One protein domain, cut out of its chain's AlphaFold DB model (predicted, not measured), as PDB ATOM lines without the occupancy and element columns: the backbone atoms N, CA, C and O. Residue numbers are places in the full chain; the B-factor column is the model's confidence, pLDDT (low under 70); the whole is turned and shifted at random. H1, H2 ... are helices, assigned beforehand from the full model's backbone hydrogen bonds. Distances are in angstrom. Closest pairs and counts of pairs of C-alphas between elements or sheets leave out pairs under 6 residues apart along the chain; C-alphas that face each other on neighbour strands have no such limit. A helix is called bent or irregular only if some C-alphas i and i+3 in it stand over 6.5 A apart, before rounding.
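Overview. This is residues 223 to 333 of the 469 residues of an uncharacterized protein of Tieghemostelium lacteum (UniProt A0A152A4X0). An elongated row of three helical tiers: a loose, open frame of H1, H2 and H3 at one end, the helical hairpin H4 and H5 next to H3, and then H6 and H7, with H6 packed on H4 and H7 on H5. H1 and H2 meet H3 but not each other, and residues 237 to 245, between them and into H2, stick out at the far end of the frame. The printed part has 111 residues with seven named helices, H1 to H7 in chain order, and no named strand; its class is all helix. It is only just compact, close to loose, with a radius of gyration of the C-alphas of 15.5 A, and spans 47 by 28 by 28 A.

Along the chain. H1, residues 223 to 233, begins at C-alpha 223 (-47.520, -21.339, 45.713) and is 14.9 A long. H2, residues 243 to 255, is 18.0 A long. H3, residues 257 to 273, is the longest at 24.7 A, beginning at C-alpha 257 (-42.179, -26.717, 27.424). H3 has a kink of 32 degrees near residue 266 and is only just irregular, with C-alphas 265 and 268 6.7 A apart. H4 is residues 286 to 291. H5, residues 295 to 304, is 14.2 A long, and H6, residues 313 to 322, is 14.5 A long. H7, residues 326 to 333, ends at C-alpha 333 (-16.501, -15.463, 27.580).

Arrangement. H3 and H5 are the hubs, each touching three helices. H1 and H3 only just touch, with 3 pairs of C-alphas within 8 A, about perpendicular at 87 degrees; the closest C-alphas, of Val 228 and Ile 263, are 7.3 A apart, and H3 touches H1 with residues 263 to 266 alone. H2 and H3 only just touch, with 3 pairs, and only at the corner by their link, closest at the C-alphas of Phe 254 and Ser 260, 4.7 A. With residues 264 to 268 alone, H3 touches H5; the closest C-alphas, of Pro 268 and Leu 297, are 6.7 A apart, and the two run the same way at a steep tilt of 37 degrees, only just past shallow. H4 and H5 form a hairpin at a shallow tilt of 12 degrees, opposite ways; the closest C-alphas, of Ile 289 and Leu 298, are 6.2 A apart. H4 touches H6 at a steep tilt of 42 degrees, closest at the C-alphas of Ser 287 and Thr 315, 5.3 A. H5 touches H7 at a steep tilt of 41 degrees, closest at the C-alphas of Lys 299 and Ile 328, 5.7 A. H6 and H7 are near each other, and H1 and H2 are apart. Every O i to N i+4 pair is within hydrogen-bond range in H1, H4, H5, H6 and H7, against 8 of 9 in H2 and 11 of 13 in H3.

Size, cuts and confidence. The C-alphas of Asn 240 and Leu 326, the two farthest apart, are 48.7 A from each other. The printed part has no cut. The link from H3 to H4, residues 274 to 285, is long. Mean pLDDT of the printed part is 74.1; it is under 70 at residues 223 to 251, 253 to 255, 277 to 282 and 308.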
ATOM      1  N   GLY A 223     -46.748 -20.416  46.547       52.38
ATOM      2  CA  GLY A 223     -47.520 -21.339  45.713       52.38
ATOM      3  C   GLY A 223     -46.630 -22.160  44.785       52.38
ATOM      4  O   GLY A 223     -46.825 -23.363  44.636       52.38
ATOM      5  N   SER A 224     -45.588 -21.545  44.230       51.81
ATOM      6  CA  SER A 224     -44.665 -22.245  43.336       51.81
ATOM      7  C   SER A 224     -43.723 -23.195  44.076       51.81
ATOM      8  O   SER A 224     -43.407 -24.264  43.559       51.81
ATOM      9  N   LEU A 225     -43.346 -22.863  45.317       50.00
ATOM     10  CA  LEU A 225     -42.625 -23.787  46.194       50.00
ATOM     11  C   LEU A 225     -43.484 -25.012  46.541       50.00
ATOM     12  O   LEU A 225     -42.975 -26.124  46.538       50.00
ATOM     13  N   LYS A 226     -44.797 -24.836  46.758       57.84
ATOM     14  CA  LYS A 226     -45.742 -25.952  46.953       57.84
ATOM     15  C   LYS A 226     -45.887 -26.832  45.712       57.84
ATOM     16  O   LYS A 226     -45.975 -28.041  45.861       57.84
ATOM     17  N   ILE A 227     -45.873 -26.257  44.505       56.09
ATOM     18  CA  ILE A 227     -45.885 -27.025  43.243       56.09
ATOM     19  C   ILE A 227     -44.632 -27.889  43.140       56.09
ATOM     20  O   ILE A 227     -44.711 -29.073  42.835       56.09
ATOM     21  N   VAL A 228     -43.473 -27.304  43.422       52.78
ATOM     22  CA  VAL A 228     -42.201 -28.021  43.426       52.78
ATOM     23  C   VAL A 228     -42.175 -29.101  44.503       52.78
ATOM     24  O   VAL A 228     -41.785 -30.223  44.202       52.78
ATOM     25  N   HIS A 229     -42.600 -28.786  45.729       53.78
ATOM     26  CA  HIS A 229     -42.713 -29.760  46.812       53.78
ATOM     27  C   HIS A 229     -43.666 -30.888  46.434       53.78
ATOM     28  O   HIS A 229     -43.281 -32.035  46.577       53.78
ATOM     29  N   GLY A 230     -44.817 -30.586  45.832       61.91
ATOM     30  CA  GLY A 230     -45.721 -31.592  45.283       61.91
ATOM     31  C   GLY A 230     -45.039 -32.461  44.224       61.91
ATOM     32  O   GLY A 230     -45.081 -33.678  44.320       61.91
ATOM     33  N   ILE A 231     -44.320 -31.873  43.262       57.03
ATOM     34  CA  ILE A 231     -43.554 -32.621  42.245       57.03
ATOM     35  C   ILE A 231     -42.448 -33.486  42.884       57.03
ATOM     36  O   ILE A 231     -42.184 -34.585  42.400       57.03
ATOM     37  N   MET A 232     -41.801 -33.021  43.956       49.00
ATOM     38  CA  MET A 232     -40.757 -33.770  44.667       49.00
ATOM     39  C   MET A 232     -41.333 -34.864  45.579       49.00
ATOM     40  O   MET A 232     -40.755 -35.941  45.659       49.00
ATOM     41  N   GLU A 233     -42.481 -34.628  46.215       52.88
ATOM     42  CA  GLU A 233     -43.256 -35.608  46.994       52.88
ATOM     43  C   GLU A 233     -43.889 -36.678  46.093       52.88
ATOM     44  O   GLU A 233     -44.130 -37.802  46.524       52.88
ATOM     45  N   MET A 234     -44.089 -36.361  44.811       46.41
ATOM     46  CA  MET A 234     -44.462 -37.321  43.777       46.41
ATOM     47  C   MET A 234     -43.321 -38.254  43.356       46.41
ATOM     48  O   MET A 234     -43.565 -39.129  42.527       46.41
ATOM     49  N   ILE A 235     -42.093 -38.098  43.871       50.94
ATOM     50  CA  ILE A 235     -41.020 -39.094  43.723       50.94
ATOM     51  C   ILE A 235     -41.273 -40.189  44.762       50.94
ATOM     52  O   ILE A 235     -41.041 -39.966  45.950       50.94
ATOM     53  N   PRO A 236     -41.773 -41.371  44.369       46.28
ATOM     54  CA  PRO A 236     -42.155 -42.374  45.340       46.28
ATOM     55  C   PRO A 236     -40.909 -42.993  45.967       46.28
ATOM     56  O   PRO A 236     -40.010 -43.450  45.263       46.28
ATOM     57  N   ASN A 237     -40.906 -43.111  47.293       47.50
ATOM     58  CA  ASN A 237     -39.943 -43.937  48.028       47.50
ATOM     59  C   ASN A 237     -40.241 -45.450  47.919       47.50
ATOM     60  O   ASN A 237     -39.616 -46.245  48.618       47.50
ATOM     61  N   SER A 238     -41.205 -45.876  47.090       46.94
ATOM     62  CA  SER A 238     -41.704 -47.254  47.072       46.94
ATOM     63  C   SER A 238     -41.131 -48.079  45.915       46.94
ATOM     64  O   SER A 238     -41.276 -47.763  44.736       46.94
ATOM     65  N   SER A 239     -40.520 -49.209  46.264       51.78
ATOM     66  CA  SER A 239     -39.874 -50.177  45.366       51.78
ATOM     67  C   SER A 239     -40.822 -50.955  44.436       51.78
ATOM     68  O   SER A 239     -40.377 -51.890  43.782       51.78
ATOM     69  N   ASN A 240     -42.112 -50.601  44.376       50.50
ATOM     70  CA  ASN A 240     -43.155 -51.368  43.674       50.50
ATOM     71  C   ASN A 240     -43.909 -50.585  42.590       50.50
ATOM     72  O   ASN A 240     -44.856 -51.106  42.002       50.50
ATOM     73  N   ILE A 241     -43.523 -49.343  42.295       54.72
ATOM     74  CA  ILE A 241     -44.140 -48.620  41.182       54.72
ATOM     75  C   ILE A 241     -43.522 -49.098  39.878       54.72
ATOM     76  O   ILE A 241     -42.305 -49.206  39.760       54.72
ATOM     77  N   ASN A 242     -44.389 -49.389  38.904       61.28
ATOM     78  CA  ASN A 242     -44.012 -49.763  37.550       61.28
ATOM     79  C   ASN A 242     -43.154 -48.639  36.945       61.28
ATOM     80  O   ASN A 242     -43.676 -47.629  36.461       61.28
ATOM     81  N   GLN A 243     -41.838 -48.799  37.085       56.75
ATOM     82  CA  GLN A 243     -40.838 -47.752  36.923       56.75
ATOM     83  C   GLN A 243     -40.899 -47.142  35.519       56.75
ATOM     84  O   GLN A 243     -40.812 -45.926  35.386       56.75
ATOM     85  N   GLU A 244     -41.210 -47.950  34.502       56.09
ATOM     86  CA  GLU A 244     -41.425 -47.492  33.123       56.09
ATOM     87  C   GLU A 244     -42.574 -46.483  33.004       56.09
ATOM     88  O   GLU A 244     -42.440 -45.441  32.368       56.09
ATOM     89  N   LYS A 245     -43.711 -46.742  33.662       62.19
ATOM     90  CA  LYS A 245     -44.887 -45.863  33.590       62.19
ATOM     91  C   LYS A 245     -44.668 -44.557  34.357       62.19
ATOM     92  O   LYS A 245     -45.231 -43.521  33.993       62.19
ATOM     93  N   TYR A 246     -43.871 -44.610  35.424       60.25
ATOM     94  CA  TYR A 246     -43.472 -43.429  36.183       60.25
ATOM     95  C   TYR A 246     -42.480 -42.577  35.399       60.25
ATOM     96  O   TYR A 246     -42.706 -41.379  35.250       60.25
ATOM     97  N   GLU A 247     -41.438 -43.194  34.840       54.25
ATOM     98  CA  GLU A 247     -40.478 -42.526  33.967       54.25
ATOM     99  C   GLU A 247     -41.199 -41.850  32.798       54.25
ATOM    100  O   GLU A 247     -40.996 -40.661  32.565       54.25
ATOM    101  N   ASP A 248     -42.150 -42.524  32.148       68.19
ATOM    102  CA  ASP A 248     -42.950 -41.929  31.076       68.19
ATOM    103  C   ASP A 248     -43.737 -40.687  31.515       68.19
ATOM    104  O   ASP A 248     -43.799 -39.693  30.787       68.19
ATOM    105  N   ASN A 249     -44.355 -40.712  32.696       63.81
ATOM    106  CA  ASN A 249     -45.123 -39.572  33.199       63.81
ATOM    107  C   ASN A 249     -44.220 -38.434  33.690       63.81
ATOM    108  O   ASN A 249     -44.506 -37.270  33.413       63.81
ATOM    109  N   PHE A 250     -43.099 -38.762  34.331       65.50
ATOM    110  CA  PHE A 250     -42.068 -37.805  34.710       65.50
ATOM    111  C   PHE A 250     -41.488 -37.120  33.468       65.50
ATOM    112  O   PHE A 250     -41.475 -35.896  33.379       65.50
ATOM    113  N   TYR A 251     -41.107 -37.870  32.434       64.69
ATOM    114  CA  TYR A 251     -40.597 -37.285  31.196       64.69
ATOM    115  C   TYR A 251     -41.669 -36.508  30.419       64.69
ATOM    116  O   TYR A 251     -41.327 -35.529  29.757       64.69
ATOM    117  N   LYS A 252     -42.963 -36.854  30.520       70.69
ATOM    118  CA  LYS A 252     -44.054 -36.040  29.940       70.69
ATOM    119  C   LYS A 252     -44.113 -34.631  30.530       70.69
ATOM    120  O   LYS A 252     -44.352 -33.689  29.775       70.69
ATOM    121  N   VAL A 253     -43.833 -34.466  31.825       68.56
ATOM    122  CA  VAL A 253     -43.711 -33.144  32.468       68.56
ATOM    123  C   VAL A 253     -42.619 -32.317  31.784       68.56
ATOM    124  O   VAL A 253     -42.843 -31.152  31.458       68.56
ATOM    125  N   PHE A 254     -41.478 -32.933  31.463       67.69
ATOM    126  CA  PHE A 254     -40.377 -32.262  30.761       67.69
ATOM    127  C   PHE A 254     -40.599 -32.084  29.252       67.69
ATOM    128  O   PHE A 254     -39.954 -31.231  28.643       67.69
ATOM    129  N   ARG A 255     -41.523 -32.840  28.639       69.75
ATOM    130  CA  ARG A 255     -41.969 -32.619  27.249       69.75
ATOM    131  C   ARG A 255     -42.887 -31.404  27.121       69.75
ATOM    132  O   ARG A 255     -42.944 -30.800  26.052       69.75
ATOM    133  N   ASN A 256     -43.592 -31.025  28.187       79.56
ATOM    134  CA  ASN A 256     -44.351 -29.782  28.208       79.56
ATOM    135  C   ASN A 256     -43.399 -28.603  28.440       79.56
ATOM    136  O   ASN A 256     -42.971 -28.354  29.561       79.56
ATOM    137  N   HIS A 257     -43.108 -27.848  27.378       74.75
ATOM    138  CA  HIS A 257     -42.179 -26.717  27.424       74.75
ATOM    139  C   HIS A 257     -42.565 -25.654  28.468       74.75
ATOM    140  O   HIS A 257     -41.696 -25.084  29.109       74.75
ATOM    141  N   LYS A 258     -43.857 -25.379  28.703       78.69
ATOM    142  CA  LYS A 258     -44.251 -24.400  29.736       78.69
ATOM    143  C   LYS A 258     -43.915 -24.911  31.138       78.69
ATOM    144  O   LYS A 258     -43.381 -24.160  31.951       78.69
ATOM    145  N   LEU A 259     -44.213 -26.180  31.402       77.12
ATOM    146  CA  LEU A 259     -44.019 -26.791  32.713       77.12
ATOM    147  C   LEU A 259     -42.542 -27.070  33.001       77.12
ATOM    148  O   LEU A 259     -42.065 -26.753  34.087       77.12
ATOM    149  N   SER A 260     -41.796 -27.577  32.019       76.75
ATOM    150  CA  SER A 260     -40.346 -27.744  32.129       76.75
ATOM    151  C   SER A 260     -39.663 -26.402  32.383       76.75
ATOM    152  O   SER A 260     -38.815 -26.311  33.269       76.75
ATOM    153  N   ASN A 261     -40.093 -25.338  31.695       76.00
ATOM    154  CA  ASN A 261     -39.565 -24.000  31.910       76.00
ATOM    155  C   ASN A 261     -39.834 -23.490  33.322       76.00
ATOM    156  O   ASN A 261     -38.936 -22.912  33.934       76.00
ATOM    157  N   LEU A 262     -41.042 -23.717  33.840       81.25
ATOM    158  CA  LEU A 262     -41.395 -23.358  35.209       81.25
ATOM    159  C   LEU A 262     -40.515 -24.119  36.209       81.25
ATOM    160  O   LEU A 262     -39.896 -23.506  37.071       81.25
ATOM    161  N   ILE A 263     -40.373 -25.437  36.049       82.44
ATOM    162  CA  ILE A 263     -39.522 -26.268  36.913       82.44
ATOM    163  C   ILE A 263     -38.071 -25.775  36.873       82.44
ATOM    164  O   ILE A 263     -37.474 -25.528  37.919       82.44
ATOM    165  N   PHE A 264     -37.505 -25.557  35.682       80.06
ATOM    166  CA  PHE A 264     -36.124 -25.098  35.521       80.06
ATOM    167  C   PHE A 264     -35.868 -23.692  36.081       80.06
ATOM    168  O   PHE A 264     -34.728 -23.394  36.440       80.06
ATOM    169  N   GLN A 265     -36.892 -22.841  36.197       80.81
ATOM    170  CA  GLN A 265     -36.778 -21.562  36.907       80.81
ATOM    171  C   GLN A 265     -36.608 -21.750  38.422       80.81
ATOM    172  O   GLN A 265     -35.895 -20.962  39.042       80.81
ATOM    173  N   TYR A 266     -37.204 -22.796  39.004       82.19
ATOM    174  CA  TYR A 266     -37.129 -23.079  40.442       82.19
ATOM    175  C   TYR A 266     -35.959 -23.974  40.852       82.19
ATOM    176  O   TYR A 266     -35.517 -23.871  41.992       82.19
ATOM    177  N   VAL A 267     -35.406 -24.792  39.949       81.62
ATOM    178  CA  VAL A 267     -34.210 -25.627  40.207       81.62
ATOM    179  C   VAL A 267     -33.086 -24.866  40.946       81.62
ATOM    180  O   VAL A 267     -32.641 -25.354  41.986       81.62
ATOM    181  N   PRO A 268     -32.674 -23.663  40.494       76.38
ATOM    182  CA  PRO A 268     -31.794 -22.759  41.238       76.38
ATOM    183  C   PRO A 268     -32.136 -22.552  42.722       76.38
ATOM    184  O   PRO A 268     -31.299 -22.704  43.614       76.38
ATOM    185  N   VAL A 269     -33.396 -22.201  42.982       82.00
ATOM    186  CA  VAL A 269     -33.914 -21.840  44.306       82.00
ATOM    187  C   VAL A 269     -33.916 -23.063  45.213       82.00
ATOM    188  O   VAL A 269     -33.390 -23.001  46.319       82.00
ATOM    189  N   ILE A 270     -34.407 -24.191  44.698       79.75
ATOM    190  CA  ILE A 270     -34.470 -25.470  45.412       79.75
ATOM    191  C   ILE A 270     -33.077 -25.894  45.865       79.75
ATOM    192  O   ILE A 270     -32.870 -26.242  47.022       79.75
ATOM    193  N   TYR A 271     -32.082 -25.841  44.978       77.94
ATOM    194  CA  TYR A 271     -30.724 -26.245  45.343       77.94
ATOM    195  C   TYR A 271     -30.076 -25.320  46.358       77.94
ATOM    196  O   TYR A 271     -29.368 -25.801  47.247       77.94
ATOM    197  N   LYS A 272     -30.348 -24.018  46.262       79.88
ATOM    198  CA  LYS A 272     -29.917 -23.057  47.270       79.88
ATOM    199  C   LYS A 272     -30.520 -23.381  48.641       79.88
ATOM    200  O   LYS A 272     -29.782 -23.375  49.623       79.88
ATOM    201  N   GLU A 273     -31.816 -23.687  48.710       83.75
ATOM    202  CA  GLU A 273     -32.513 -24.044  49.955       83.75
ATOM    203  C   GLU A 273     -32.037 -25.380  50.537       83.75
ATOM    204  O   GLU A 273     -31.831 -25.490  51.743       83.75
ATOM    205  N   LEU A 274     -31.760 -26.368  49.684       80.00
ATOM    206  CA  LEU A 274     -31.225 -27.670  50.092       80.00
ATOM    207  C   LEU A 274     -29.723 -27.642  50.434       80.00
ATOM    208  O   LEU A 274     -29.149 -28.677  50.774       80.00
ATOM    209  N   GLY A 275     -29.045 -26.495  50.305       82.25
ATOM    210  CA  GLY A 275     -27.602 -26.380  50.541       82.25
ATOM    211  C   GLY A 275     -26.736 -27.165  49.545       82.25
ATOM    212  O   GLY A 275     -25.556 -27.421  49.806       82.25
ATOM    213  N   ILE A 276     -27.290 -27.550  48.390       78.62
ATOM    214  CA  ILE A 276     -26.595 -28.325  47.360       78.62
ATOM    215  C   ILE A 276     -25.698 -27.373  46.562       78.62
ATOM    216  O   ILE A 276     -26.142 -26.655  45.671       78.62
ATOM    217  N   ARG A 277     -24.398 -27.365  46.893       65.38
ATOM    218  CA  ARG A 277     -23.413 -26.418  46.327       65.38
ATOM    219  C   ARG A 277     -22.995 -26.707  44.887       65.38
ATOM    220  O   ARG A 277     -22.602 -25.786  44.180       65.38
ATOM    221  N   SER A 278     -23.016 -27.971  44.464       60.19
ATOM    222  CA  SER A 278     -22.679 -28.348  43.090       60.19
ATOM    223  C   SER A 278     -23.863 -29.053  42.475       60.19
ATOM    224  O   SER A 278     -24.186 -30.200  42.801       60.19
ATOM    225  N   VAL A 279     -24.513 -28.352  41.574       60.84
ATOM    226  CA  VAL A 279     -25.626 -28.916  40.854       60.84
ATOM    227  C   VAL A 279     -25.116 -29.999  39.918       60.84
ATOM    228  O   VAL A 279     -24.179 -29.805  39.141       60.84
ATOM    229  N   LYS A 280     -25.771 -31.154  39.955       65.94
ATOM    230  CA  LYS A 280     -25.586 -32.215  38.971       65.94
ATOM    231  C   LYS A 280     -26.252 -31.821  37.640       65.94
ATOM    232  O   LYS A 280     -27.060 -32.577  37.116       65.94
ATOM    233  N   TYR A 281     -25.857 -30.696  37.033       67.38
ATOM    234  CA  TYR A 281     -26.359 -30.255  35.719       67.38
ATOM    235  C   TYR A 281     -25.957 -31.195  34.574       67.38
ATOM    236  O   TYR A 281     -26.363 -30.967  33.443       67.38
ATOM    237  N   HIS A 282     -25.167 -32.242  34.836       66.25
ATOM    238  CA  HIS A 282     -24.692 -33.200  33.833       66.25
ATOM    239  C   HIS A 282     -25.798 -33.805  32.952       66.25
ATOM    240  O   HIS A 282     -25.528 -34.130  31.802       66.25
ATOM    241  N   GLN A 283     -27.030 -33.921  33.462       71.12
ATOM    242  CA  GLN A 283     -28.159 -34.457  32.695       71.12
ATOM    243  C   GLN A 283     -28.761 -33.438  31.725       71.12
ATOM    244  O   GLN A 283     -29.284 -33.810  30.678       71.12
ATOM    245  N   THR A 284     -28.671 -32.144  32.029       77.50
ATOM    246  CA  THR A 284     -29.084 -31.099  31.093       77.50
ATOM    247  C   THR A 284     -27.889 -30.772  30.209       77.50
ATOM    248  O   THR A 284     -26.775 -30.608  30.690       77.50
ATOM    249  N   THR A 285     -28.057 -30.626  28.902       85.94
ATOM    250  CA  THR A 285     -26.962 -30.156  28.031       85.94
ATOM    251  C   THR A 285     -26.982 -28.630  27.944       85.94
ATOM    252  O   THR A 285     -28.048 -28.028  28.066       85.94
ATOM    253  N   PHE A 286     -25.837 -27.970  27.715       86.12
ATOM    254  CA  PHE A 286     -25.824 -26.518  27.462       86.12
ATOM    255  C   PHE A 286     -26.737 -26.147  26.288       86.12
ATOM    256  O   PHE A 286     -27.464 -25.164  26.368       86.12
ATOM    257  N   SER A 287     -26.763 -26.992  25.250       86.25
ATOM    258  CA  SER A 287     -27.674 -26.861  24.108       86.25
ATOM    259  C   SER A 287     -29.138 -26.853  24.540       86.25
ATOM    260  O   SER A 287     -29.882 -25.964  24.148       86.25
ATOM    261  N   GLY A 288     -29.543 -27.775  25.420       86.38
ATOM    262  CA  GLY A 288     -30.897 -27.792  25.971       86.38
ATOM    263  C   GLY A 288     -31.234 -26.512  26.738       86.38
ATOM    264  O   GLY A 288     -32.278 -25.919  26.504       86.38
ATOM    265  N   ILE A 289     -30.340 -26.038  27.607       86.50
ATOM    266  CA  ILE A 289     -30.574 -24.811  28.391       86.50
ATOM    267  C   ILE A 289     -30.711 -23.583  27.475       86.50
ATOM    268  O   ILE A 289     -31.594 -22.750  27.672       86.50
ATOM    269  N   VAL A 290     -29.842 -23.479  26.468       87.38
ATOM    270  CA  VAL A 290     -29.817 -22.372  25.504       87.38
ATOM    271  C   VAL A 290     -31.047 -22.389  24.598       87.38
ATOM    272  O   VAL A 290     -31.724 -21.370  24.480       87.38
ATOM    273  N   ASN A 291     -31.372 -23.538  24.003       84.12
ATOM    274  CA  ASN A 291     -32.469 -23.664  23.042       84.12
ATOM    275  C   ASN A 291     -33.843 -23.444  23.684       84.12
ATOM    276  O   ASN A 291     -34.749 -22.964  23.012       84.12
ATOM    277  N   ASN A 292     -33.987 -23.748  24.978       82.69
ATOM    278  CA  ASN A 292     -35.210 -23.483  25.745       82.69
ATOM    279  C   ASN A 292     -35.195 -22.107  26.447       82.69
ATOM    280  O   ASN A 292     -36.085 -21.798  27.234       82.69
ATOM    281  N   ASN A 293     -34.199 -21.256  26.156       84.50
ATOM    282  CA  ASN A 293     -34.069 -19.897  26.685       84.50
ATOM    283  C   ASN A 293     -34.151 -19.827  28.224       84.50
ATOM    284  O   ASN A 293     -34.987 -19.124  28.796       84.50
ATOM    285  N   HIS A 294     -33.261 -20.554  28.905       85.75
ATOM    286  CA  HIS A 294     -33.147 -20.564  30.369       85.75
ATOM    287  C   HIS A 294     -31.945 -19.758  30.877       85.75
ATOM    288  O   HIS A 294     -30.962 -20.348  31.335       85.75
ATOM    289  N   PRO A 295     -31.983 -18.412  30.846       84.94
ATOM    290  CA  PRO A 295     -30.832 -17.585  31.200       84.94
ATOM    291  C   PRO A 295     -30.405 -17.749  32.666       84.94
ATOM    292  O   PRO A 295     -29.209 -17.799  32.938       84.94
ATOM    293  N   THR A 296     -31.342 -17.892  33.610       85.75
ATOM    294  CA  THR A 296     -31.016 -18.083  35.038       85.75
ATOM    295  C   THR A 296     -30.286 -19.403  35.270       85.75
ATOM    296  O   THR A 296     -29.198 -19.414  35.839       85.75
ATOM    297  N   LEU A 297     -30.837 -20.502  34.748       85.62
ATOM    298  CA  LEU A 297     -30.223 -21.827  34.835       85.62
ATOM    299  C   LEU A 297     -28.860 -21.857  34.134       85.62
ATOM    300  O   LEU A 297     -27.906 -22.445  34.638       85.62
ATOM    301  N   LEU A 298     -28.755 -21.193  32.980       87.62
ATOM    302  CA  LEU A 298     -27.506 -21.068  32.244       87.62
ATOM    303  C   LEU A 298     -26.459 -20.310  33.048       87.62
ATOM    304  O   LEU A 298     -25.326 -20.766  33.128       87.62
ATOM    305  N   LYS A 299     -26.830 -19.178  33.651       88.56
ATOM    306  CA  LYS A 299     -25.948 -18.375  34.500       88.56
ATOM    307  C   LYS A 299     -25.421 -19.198  35.667       88.56
ATOM    308  O   LYS A 299     -24.217 -19.224  35.890       88.56
ATOM    309  N   GLU A 300     -26.295 -19.887  36.390       86.75
ATOM    310  CA  GLU A 300     -25.876 -20.711  37.520       86.75
ATOM    311  C   GLU A 300     -24.985 -21.863  37.099       86.75
ATOM    312  O   GLU A 300     -23.931 -22.077  37.695       86.75
ATOM    313  N   ARG A 301     -25.351 -22.563  36.027       86.44
ATOM    314  CA  ARG A 301     -24.494 -23.606  35.483       86.44
ATOM    315  C   ARG A 301     -23.142 -23.050  35.068       86.44
ATOM    316  O   ARG A 301     -22.119 -23.632  35.402       86.44
ATOM    317  N   LEU A 302     -23.118 -21.910  34.386       86.81
ATOM    318  CA  LEU A 302     -21.877 -21.243  34.028       86.81
ATOM    319  C   LEU A 302     -21.060 -20.877  35.263       86.81
ATOM    320  O   LEU A 302     -19.849 -20.975  35.192       86.81
ATOM    321  N   LEU A 303     -21.658 -20.498  36.389       86.69
ATOM    322  CA  LEU A 303     -20.917 -20.167  37.607       86.69
ATOM    323  C   LEU A 303     -20.383 -21.418  38.318       86.69
ATOM    324  O   LEU A 303     -19.183 -21.500  38.589       86.69
ATOM    325  N   TYR A 304     -21.246 -22.405  38.559       82.94
ATOM    326  CA  TYR A 304     -20.986 -23.509  39.486       82.94
ATOM    327  C   TYR A 304     -20.539 -24.816  38.825       82.94
ATOM    328  O   TYR A 304     -19.929 -25.649  39.494       82.94
ATOM    329  N   ASP A 305     -20.805 -25.021  37.532       82.88
ATOM    330  CA  ASP A 305     -20.329 -26.207  36.818       82.88
ATOM    331  C   ASP A 305     -18.834 -26.039  36.515       82.88
ATOM    332  O   ASP A 305     -18.405 -25.188  35.724       82.88
ATOM    333  N   THR A 306     -18.020 -26.809  37.236       73.88
ATOM    334  CA  THR A 306     -16.560 -26.854  37.089       73.88
ATOM    335  C   THR A 306     -16.113 -27.944  36.120       73.88
ATOM    336  O   THR A 306     -14.932 -28.004  35.778       73.88
ATOM    337  N   LYS A 307     -17.029 -28.815  35.667       70.69
ATOM    338  CA  LYS A 307     -16.706 -29.947  34.795       70.69
ATOM    339  C   LYS A 307     -16.912 -29.581  33.325       70.69
ATOM    340  O   LYS A 307     -17.844 -28.867  32.981       70.69
ATOM    341  N   TYR A 308     -16.000 -30.083  32.485       63.91
ATOM    342  CA  TYR A 308     -15.981 -30.051  31.014       63.91
ATOM    343  C   TYR A 308     -16.914 -29.034  30.345       63.91
ATOM    344  O   TYR A 308     -18.084 -29.298  30.060       63.91
ATOM    345  N   PHE A 309     -16.342 -27.883  30.005       72.00
ATOM    346  CA  PHE A 309     -17.040 -26.819  29.306       72.00
ATOM    347  C   PHE A 309     -17.075 -27.065  27.791       72.00
ATOM    348  O   PHE A 309     -16.289 -26.508  27.028       72.00
ATOM    349  N   ALA A 310     -17.979 -27.933  27.333       74.25
ATOM    350  CA  ALA A 310     -18.119 -28.254  25.915       74.25
ATOM    351  C   ALA A 310     -19.325 -27.534  25.290       74.25
ATOM    352  O   ALA A 310     -20.425 -28.081  25.211       74.25
ATOM    353  N   PHE A 311     -19.120 -26.308  24.802       80.69
ATOM    354  CA  PHE A 311     -20.038 -25.717  23.823       80.69
ATOM    355  C   PHE A 311     -19.639 -26.183  22.428       80.69
ATOM    356  O   PHE A 311     -18.530 -25.905  21.960       80.69
ATOM    357  N   SER A 312     -20.568 -26.847  21.741       83.94
ATOM    358  CA  SER A 312     -20.458 -26.980  20.292       83.94
ATOM    359  C   SER A 312     -20.508 -25.588  19.650       83.94
ATOM    360  O   SER A 312     -21.112 -24.663  20.202       83.94
ATOM    361  N   TYR A 313     -19.905 -25.437  18.470       81.88
ATOM    362  CA  TYR A 313     -19.978 -24.189  17.701       81.88
ATOM    363  C   TYR A 313     -21.433 -23.744  17.481       81.88
ATOM    364  O   TYR A 313     -21.777 -22.586  17.699       81.88
ATOM    365  N   LYS A 314     -22.307 -24.699  17.141       84.44
ATOM    366  CA  LYS A 314     -23.743 -24.470  16.969       84.44
ATOM    367  C   LYS A 314     -24.405 -23.968  18.256       84.44
ATOM    368  O   LYS A 314     -25.129 -22.987  18.216       84.44
ATOM    369  N   THR A 315     -24.108 -24.575  19.404       85.69
ATOM    370  CA  THR A 315     -24.670 -24.143  20.696       85.69
ATOM    371  C   THR A 315     -24.203 -22.744  21.088       85.69
ATOM    372  O   THR A 315     -24.973 -21.985  21.666       85.69
ATOM    373  N   LEU A 316     -22.953 -22.388  20.783       85.31
ATOM    374  CA  LEU A 316     -22.445 -21.040  21.033       85.31
ATOM    375  C   LEU A 316     -23.157 -20.007  20.151       85.31
ATOM    376  O   LEU A 316     -23.531 -18.939  20.631       85.31
ATOM    377  N   LEU A 317     -23.369 -20.340  18.876       82.31
ATOM    378  CA  LEU A 317     -24.182 -19.532  17.974       82.31
ATOM    379  C   LEU A 317     -25.590 -19.346  18.531       82.31
ATOM    380  O   LEU A 317     -26.007 -18.210  18.728       82.31
ATOM    381  N   ASP A 318     -26.283 -20.447  18.826       85.44
ATOM    382  CA  ASP A 318     -27.645 -20.453  19.367       85.44
ATOM    383  C   ASP A 318     -27.733 -19.641  20.672       85.44
ATOM    384  O   ASP A 318     -28.689 -18.889  20.873       85.44
ATOM    385  N   PHE A 319     -26.682 -19.680  21.501       87.06
ATOM    386  CA  PHE A 319     -26.568 -18.851  22.699       87.06
ATOM    387  C   PHE A 319     -26.569 -17.368  22.359       87.06
ATOM    388  O   PHE A 319     -27.367 -16.633  22.929       87.06
ATOM    389  N   PHE A 320     -25.727 -16.914  21.432       83.81
ATOM    390  CA  PHE A 320     -25.699 -15.497  21.067       83.81
ATOM    391  C   PHE A 320     -26.989 -15.034  20.376       83.81
ATOM    392  O   PHE A 320     -27.293 -13.845  20.436       83.81
ATOM    393  N   LYS A 321     -27.782 -15.947  19.785       81.31
ATOM    394  CA  LYS A 321     -29.130 -15.632  19.261       81.31
ATOM    395  C   LYS A 321     -30.146 -15.416  20.362       81.31
ATOM    396  O   LYS A 321     -30.934 -14.476  20.299       81.31
ATOM    397  N   ALA A 322     -30.170 -16.329  21.325       82.31
ATOM    398  CA  ALA A 322     -31.189 -16.343  22.362       82.31
ATOM    399  C   ALA A 322     -30.858 -15.367  23.501       82.31
ATOM    400  O   ALA A 322     -31.746 -14.714  24.049       82.31
ATOM    401  N   ASN A 323     -29.576 -15.240  23.852       83.25
ATOM    402  CA  ASN A 323     -29.134 -14.496  25.018       83.25
ATOM    403  C   ASN A 323     -28.764 -13.048  24.686       83.25
ATOM    404  O   ASN A 323     -27.742 -12.762  24.065       83.25
ATOM    405  N   LYS A 324     -29.546 -12.123  25.241       84.31
ATOM    406  CA  LYS A 324     -29.262 -10.682  25.208       84.31
ATOM    407  C   LYS A 324     -28.594 -10.170  26.487       84.31
ATOM    408  O   LYS A 324     -28.270  -8.987  26.565       84.31
ATOM    409  N   SER A 325     -28.388 -11.030  27.490       89.44
ATOM    410  CA  SER A 325     -27.808 -10.637  28.777       89.44
ATOM    411  C   SER A 325     -26.293 -10.472  28.680       89.44
ATOM    412  O   SER A 325     -25.561 -11.453  28.520       89.44
ATOM    413  N   LEU A 326     -25.822  -9.231  28.847       89.94
ATOM    414  CA  LEU A 326     -24.398  -8.902  28.928       89.94
ATOM    415  C   LEU A 326     -23.705  -9.659  30.068       89.94
ATOM    416  O   LEU A 326     -22.571 -10.098  29.910       89.94
ATOM    417  N   GLU A 327     -24.377  -9.830  31.207       92.12
ATOM    418  CA  GLU A 327     -23.813 -10.510  32.375       92.12
ATOM    419  C   GLU A 327     -23.485 -11.978  32.070       92.12
ATOM    420  O   GLU A 327     -22.371 -12.430  32.322       92.12
ATOM    421  N   ILE A 328     -24.426 -12.706  31.463       90.31
ATOM    422  CA  ILE A 328     -24.224 -14.117  31.106       90.31
ATOM    423  C   ILE A 328     -23.144 -14.238  30.035       90.31
ATOM    424  O   ILE A 328     -22.290 -15.117  30.120       90.31
ATOM    425  N   THR A 329     -23.129 -13.321  29.064       90.12
ATOM    426  CA  THR A 329     -22.083 -13.272  28.041       90.12
ATOM    427  C   THR A 329     -20.701 -13.047  28.653       90.12
ATOM    428  O   THR A 329     -19.764 -13.731  28.261       90.12
ATOM    429  N   LYS A 330     -20.558 -12.158  29.645       91.44
ATOM    430  CA  LYS A 330     -19.282 -11.954  30.354       91.44
ATOM    431  C   LYS A 330     -18.786 -13.250  30.995       91.44
ATOM    432  O   LYS A 330     -17.671 -13.671  30.710       91.44
ATOM    433  N   ILE A 331     -19.647 -13.914  31.772       91.00
ATOM    434  CA  ILE A 331     -19.312 -15.180  32.442       91.00
ATOM    435  C   ILE A 331     -18.938 -16.252  31.408       91.00
ATOM    436  O   ILE A 331     -17.950 -16.966  31.581       91.00
ATOM    437  N   LEU A 332     -19.712 -16.352  30.322       89.12
ATOM    438  CA  LEU A 332     -19.446 -17.296  29.244       89.12
ATOM    439  C   LEU A 332     -18.075 -17.050  28.619       89.12
ATOM    440  O   LEU A 332     -17.300 -17.989  28.511       89.12
ATOM    441  N   ILE A 333     -17.772 -15.816  28.219       87.38
ATOM    442  CA  ILE A 333     -16.501 -15.463  27.580       87.38
ATOM    443  C   ILE A 333     -15.325 -15.732  28.518       87.38
ATOM    444  O   ILE A 333     -14.348 -16.345  28.091       87.38
TER     445      ILE A 333